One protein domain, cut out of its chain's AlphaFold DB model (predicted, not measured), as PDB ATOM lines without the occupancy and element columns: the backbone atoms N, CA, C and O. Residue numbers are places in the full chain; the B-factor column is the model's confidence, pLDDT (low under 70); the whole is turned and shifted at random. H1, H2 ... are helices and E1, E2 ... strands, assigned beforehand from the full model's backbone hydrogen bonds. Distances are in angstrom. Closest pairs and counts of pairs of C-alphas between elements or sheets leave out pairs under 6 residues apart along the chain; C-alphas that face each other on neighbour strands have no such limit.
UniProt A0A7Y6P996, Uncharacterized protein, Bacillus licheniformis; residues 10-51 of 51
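AT A GLANCE: This is residues 10 to 51 of the 51 residues of an uncharacterized protein of Bacillus licheniformis (UniProt A0A7Y6P996). What does the model look like at first sight? It is a strung-out, open row of three small parts with no shared core: helix H1 at one end, the short helix H2 in the middle of the length, and a small two-stranded hairpin, E1 with E2, at the other end. Residues 10 to 21 of H1 stick out free of the rest. What is it built of? The printed part has 42 residues, with two named helices and two named strands in the order H1, H2, E1, E2; the sheet has the order E1, E2 and is antiparallel, and the class is mixed, helices and strands. How large is its outline? It is extended, with a radius of gyration of the C-alphas of 14.9 A, and a rod spanning 44 by 16 by 16 A.

HOW THE PARTS SIT: How do the helices, H1 at residues 10 to 22 and H2 at residues 27 to 33, stand to each other? They are apart, though a tight link of 4 residues joins them. In both, every O i to N i+4 pair is within hydrogen-bond range. How do the strands, E1 at residues 41 to 44 and E2 at residues 47 to 50, pair? They form an antiparallel hairpin, with 137 degrees between their N-to-C directions. The C-alphas of Tyr 41 and Arg 50 face each other at 4.3 A. N 42 and O 49 are within hydrogen-bond range at 2.8 A, and so are N 47 and O 44 at 3.0 A. Which helix and strand pairs stay apart? H1 is apart from E1 and from E2, and H2 is apart from E2.

IN THESE COORDINATES: Where do the helices run? H1 begins at C-alpha 10, at (-62.704, 25.487, 16.144), and measures 18.5 A from first to last C-alpha. H2 begins at C-alpha 27, at (-43.414, 18.879, 34.525), and measures 10.0 A. Where are the strands? E1 measures 9.4 A from C-alpha 41 to C-alpha 44. E2 measures 9.9 A and ends at C-alpha 50, at (-33.988, 0.548, 35.185).

THE WHOLE: How far does it reach? The two C-alphas farthest apart, those of Asp 10 and Ser 45, are 45.2 A apart. Without residues 10 to 21, the remaining 30 residues span 31 by 15 by 9 A. Is there a cut or a long link? The printed part has no cut and no long link; H2 to E1 is a short link of 7 residues, and E1 to E2 a tight link of 2. Where is confidence low? The mean pLDDT of the printed part is 72.3, and 18 residues are under 70: residues 19 to 24, 27 to 28, 31, 34 to 41, and 51.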
ATOM      1  N   ASP A  10     -62.054  25.880  14.893       84.56
ATOM      2  CA  ASP A  10     -62.704  25.487  16.144       84.56
ATOM      3  C   ASP A  10     -61.881  24.476  16.944       84.56
ATOM      4  O   ASP A  10     -61.784  24.576  18.173       84.56
ATOM      5  N   ASP A  11     -61.222  23.537  16.270       82.56
ATOM      6  CA  ASP A  11     -60.361  22.563  16.936       82.56
ATOM      7  C   ASP A  11     -59.077  23.220  17.439       82.56
ATOM      8  O   ASP A  11     -58.609  22.906  18.537       82.56
ATOM      9  N   LYS A  12     -58.557  24.213  16.705       81.62
ATOM     10  CA  LYS A  12     -57.461  25.063  17.191       81.62
ATOM     11  C   LYS A  12     -57.862  25.775  18.483       81.62
ATOM     12  O   LYS A  12     -57.107  25.724  19.453       81.62
ATOM     13  N   LYS A  13     -59.048  26.394  18.544       82.19
ATOM     14  CA  LYS A  13     -59.540  27.071  19.762       82.19
ATOM     15  C   LYS A  13     -59.657  26.113  20.946       82.19
ATOM     16  O   LYS A  13     -59.178  26.437  22.032       82.19
ATOM     17  N   LYS A  14     -60.242  24.927  20.746       82.12
ATOM     18  CA  LYS A  14     -60.359  23.899  21.797       82.12
ATOM     19  C   LYS A  14     -58.988  23.423  22.282       82.12
ATOM     20  O   LYS A  14     -58.790  23.284  23.488       82.12
ATOM     21  N   PHE A  15     -58.044  23.227  21.363       77.00
ATOM     22  CA  PHE A  15     -56.675  22.821  21.676       77.00
ATOM     23  C   PHE A  15     -55.920  23.882  22.486       77.00
ATOM     24  O   PHE A  15     -55.280  23.560  23.483       77.00
ATOM     25  N   TYR A  16     -56.010  25.158  22.110       75.00
ATOM     26  CA  TYR A  16     -55.371  26.222  22.888       75.00
ATOM     27  C   TYR A  16     -56.042  26.425  24.251       75.00
ATOM     28  O   TYR A  16     -55.351  26.641  25.241       75.00
ATOM     29  N   ALA A  17     -57.368  26.291  24.334       74.94
ATOM     30  CA  ALA A  17     -58.092  26.371  25.601       74.94
ATOM     31  C   ALA A  17     -57.726  25.225  26.561       74.94
ATOM     32  O   ALA A  17     -57.607  25.447  27.767       74.94
ATOM     33  N   SER A  18     -57.526  24.004  26.053       71.50
ATOM     34  CA  SER A  18     -57.044  22.889  26.872       71.50
ATOM     35  C   SER A  18     -55.580  23.077  27.271       71.50
ATOM     36  O   SER A  18     -55.242  22.864  28.432       71.50
ATOM     37  N   ALA A  19     -54.725  23.553  26.363       68.50
ATOM     38  CA  ALA A  19     -53.331  23.868  26.669       68.50
ATOM     39  C   ALA A  19     -53.204  24.935  27.772       68.50
ATOM     40  O   ALA A  19     -52.461  24.721  28.725       68.50
ATOM     41  N   ALA A  20     -53.989  26.016  27.711       66.69
ATOM     42  CA  ALA A  20     -54.004  27.075  28.727       66.69
ATOM     43  C   ALA A  20     -54.479  26.578  30.107       66.69
ATOM     44  O   ALA A  20     -53.971  27.003  31.143       66.69
ATOM     45  N   LYS A  21     -55.427  25.631  30.153       65.44
ATOM     46  CA  LYS A  21     -55.839  24.983  31.414       65.44
ATOM     47  C   LYS A  21     -54.733  24.108  32.005       65.44
ATOM     48  O   LYS A  21     -54.595  24.043  33.224       65.44
ATOM     49  N   ASN A  22     -53.948  23.469  31.145       63.62
ATOM     50  CA  ASN A  22     -52.858  22.579  31.529       63.62
ATOM     51  C   ASN A  22     -51.511  23.301  31.734       63.62
ATOM     52  O   ASN A  22     -50.538  22.679  32.153       63.62
ATOM     53  N   GLU A  23     -51.435  24.609  31.477       62.53
ATOM     54  CA  GLU A  23     -50.227  25.433  31.648       62.53
ATOM     55  C   GLU A  23     -49.782  25.525  33.122       62.53
ATOM     56  O   GLU A  23     -48.620  25.782  33.422       62.53
ATOM     57  N   LYS A  24     -50.706  25.240  34.049       69.12
ATOM     58  CA  LYS A  24     -50.454  25.159  35.495       69.12
ATOM     59  C   LYS A  24     -49.868  23.822  35.951       69.12
ATOM     60  O   LYS A  24     -49.482  23.717  37.111       69.12
ATOM     61  N   LEU A  25     -49.830  22.810  35.085       70.06
ATOM     62  CA  LEU A  25     -49.292  21.507  35.450       70.06
ATOM     63  C   LEU A  25     -47.769  21.569  35.466       70.06
ATOM     64  O   LEU A  25     -47.109  21.947  34.493       70.06
ATOM     65  N   SER A  26     -47.202  21.151  36.588       72.06
ATOM     66  CA  SER A  26     -45.778  20.924  36.720       72.06
ATOM     67  C   SER A  26     -45.323  19.854  35.728       72.06
ATOM     68  O   SER A  26     -46.058  18.944  35.336       72.06
ATOM     69  N   ARG A  27     -44.042  19.906  35.365       68.00
ATOM     70  CA  ARG A  27     -43.414  18.879  34.525       68.00
ATOM     71  C   ARG A  27     -43.639  17.454  35.060       68.00
ATOM     72  O   ARG A  27     -43.729  16.528  34.263       68.00
ATOM     73  N   LYS A  28     -43.732  17.288  36.385       68.19
ATOM     74  CA  LYS A  28     -43.963  15.996  37.042       68.19
ATOM     75  C   LYS A  28     -45.372  15.460  36.760       68.19
ATOM     76  O   LYS A  28     -45.501  14.293  36.421       68.19
ATOM     77  N   GLU A  29     -46.392  16.308  36.848       70.62
ATOM     78  CA  GLU A  29     -47.783  15.929  36.556       70.62
ATOM     79  C   GLU A  29     -47.966  15.600  35.074       70.62
ATOM     80  O   GLU A  29     -48.627  14.628  34.725       70.62
ATOM     81  N   TRP A  30     -47.301  16.347  34.190       72.75
ATOM     82  CA  TRP A  30     -47.257  16.010  32.769       72.75
ATOM     83  C   TRP A  30     -46.630  14.645  32.504       72.75
ATOM     84  O   TRP A  30     -47.125  13.878  31.683       72.75
ATOM     85  N   GLU A  31     -45.535  14.333  33.188       69.44
ATOM     86  CA  GLU A  31     -44.870  13.040  33.066       69.44
ATOM     87  C   GLU A  31     -45.746  11.898  33.594       69.44
ATOM     88  O   GLU A  31     -45.738  10.819  33.009       69.44
ATOM     89  N   GLU A  32     -46.548  12.144  34.625       72.06
ATOM     90  CA  GLU A  32     -47.530  11.190  35.144       72.06
ATOM     91  C   GLU A  32     -48.696  10.967  34.165       72.06
ATOM     92  O   GLU A  32     -48.985   9.823  33.816       72.06
ATOM     93  N   ILE A  33     -49.287  12.041  33.622       73.81
ATOM     94  CA  ILE A  33     -50.360  11.985  32.607       73.81
ATOM     95  C   ILE A  33     -49.888  11.267  31.336       73.81
ATOM     96  O   ILE A  33     -50.616  10.463  30.758       73.81
ATOM     97  N   MET A  34     -48.652  11.530  30.906       69.12
ATOM     98  CA  MET A  34     -48.041  10.892  29.734       69.12
ATOM     99  C   MET A  34     -47.562   9.458  30.020       69.12
ATOM    100  O   MET A  34     -47.012   8.807  29.130       69.12
ATOM    101  N   GLY A  35     -47.733   8.953  31.250       65.44
ATOM    102  CA  GLY A  35     -47.354   7.594  31.634       65.44
ATOM    103  C   GLY A  35     -45.842   7.351  31.659       65.44
ATOM    104  O   GLY A  35     -45.389   6.211  31.525       65.44
ATOM    105  N   ALA A  36     -45.034   8.401  31.821       65.44
ATOM    106  CA  ALA A  36     -43.588   8.288  31.940       65.44
ATOM    107  C   ALA A  36     -43.235   7.653  33.295       65.44
ATOM    108  O   ALA A  36     -43.080   8.333  34.307       65.44
ATOM    109  N   LYS A  37     -43.087   6.322  33.309       62.75
ATOM    110  CA  LYS A  37     -42.735   5.514  34.491       62.75
ATOM    111  C   LYS A  37     -41.306   5.798  34.989       62.75
ATOM    112  O   LYS A  37     -40.407   4.964  34.850       62.75
ATOM    113  N   ARG A  38     -41.087   6.970  35.590       61.47
ATOM    114  CA  ARG A  38     -39.833   7.364  36.262       61.47
ATOM    115  C   ARG A  38     -39.508   6.498  37.476       61.47
ATOM    116  O   ARG A  38     -38.340   6.362  37.826       61.47
ATOM    117  N   ASP A  39     -40.511   5.856  38.063       64.62
ATOM    118  CA  ASP A  39     -40.306   4.893  39.151       64.62
ATOM    119  C   ASP A  39     -39.557   3.648  38.674       64.62
ATOM    120  O   ASP A  39     -38.779   3.053  39.420       64.62
ATOM    121  N   ILE A  40     -39.760   3.280  37.404       66.31
ATOM    122  CA  ILE A  40     -39.100   2.134  36.783       66.31
ATOM    123  C   ILE A  40     -37.722   2.525  36.260       66.31
ATOM    124  O   ILE A  40     -36.807   1.708  36.323       66.31
ATOM    125  N   TYR A  41     -37.555   3.748  35.752       66.38
ATOM    126  CA  TYR A  41     -36.340   4.160  35.055       66.38
ATOM    127  C   TYR A  41     -35.714   5.435  35.641       66.38
ATOM    128  O   TYR A  41     -36.317   6.505  35.629       66.38
ATOM    129  N   LYS A  42     -34.449   5.342  36.071       78.88
ATOM    130  CA  LYS A  42     -33.611   6.450  36.558       78.88
ATOM    131  C   LYS A  42     -32.545   6.839  35.527       78.88
ATOM    132  O   LYS A  42     -32.011   5.986  34.819       78.88
ATOM    133  N   ARG A  43     -32.179   8.123  35.448       74.19
ATOM    134  CA  ARG A  43     -30.991   8.549  34.684       74.19
ATOM    135  C   ARG A  43     -29.731   8.310  35.515       74.19
ATOM    136  O   ARG A  43     -29.612   8.848  36.609       74.19
ATOM    137  N   VAL A  44     -28.787   7.543  34.973       78.94
ATOM    138  CA  VAL A  44     -27.453   7.312  35.547       78.94
ATOM    139  C   VAL A  44     -26.425   7.660  34.480       78.94
ATOM    140  O   VAL A  44     -26.443   7.072  33.398       78.94
ATOM    141  N   SER A  45     -25.562   8.637  34.766       81.31
ATOM    142  CA  SER A  45     -24.513   9.110  33.846       81.31
ATOM    143  C   SER A  45     -25.039   9.401  32.431       81.31
ATOM    144  O   SER A  45     -24.504   8.923  31.434       81.31
ATOM    145  N   GLY A  46     -26.168  10.114  32.345       82.00
ATOM    146  CA  GLY A  46     -26.801  10.501  31.078       82.00
ATOM    147  C   GLY A  46     -27.594   9.399  30.360       82.00
ATOM    148  O   GLY A  46     -28.328   9.703  29.423       82.00
ATOM    149  N   ARG A  47     -27.529   8.139  30.809       78.62
ATOM    150  CA  ARG A  47     -28.291   7.020  30.229       78.62
ATOM    151  C   ARG A  47     -29.521   6.692  31.072       78.62
ATOM    152  O   ARG A  47     -29.465   6.738  32.299       78.62
ATOM    153  N   ILE A  48     -30.629   6.340  30.421       78.56
ATOM    154  CA  ILE A  48     -31.830   5.835  31.099       78.56
ATOM    155  C   ILE A  48     -31.567   4.376  31.488       78.56
ATOM    156  O   ILE A  48     -31.262   3.550  30.631       78.56
ATOM    157  N   ARG A  49     -31.642   4.064  32.781       75.62
ATOM    158  CA  ARG A  49     -31.462   2.715  33.330       75.62
ATOM    159  C   ARG A  49     -32.663   2.334  34.174       75.62
ATOM    160  O   ARG A  49     -33.276   3.201  34.788       75.62
ATOM    161  N   ARG A  50     -32.986   1.043  34.236       75.12
ATOM    162  CA  ARG A  50     -33.988   0.548  35.185       75.12
ATOM    163  C   ARG A  50     -33.468   0.748  36.617       75.12
ATOM    164  O   ARG A  50     -32.254   0.673  36.828       75.12
ATOM    165  N   LYS A  51     -34.355   1.129  37.539       68.44
ATOM    166  CA  LYS A  51     -34.003   1.421  38.931       68.44
ATOM    167  C   LYS A  51     -33.387   0.209  39.606       68.44
ATOM    168  O   LYS A  51     -33.894  -0.907  39.369       68.44
TER     169      LYS A  51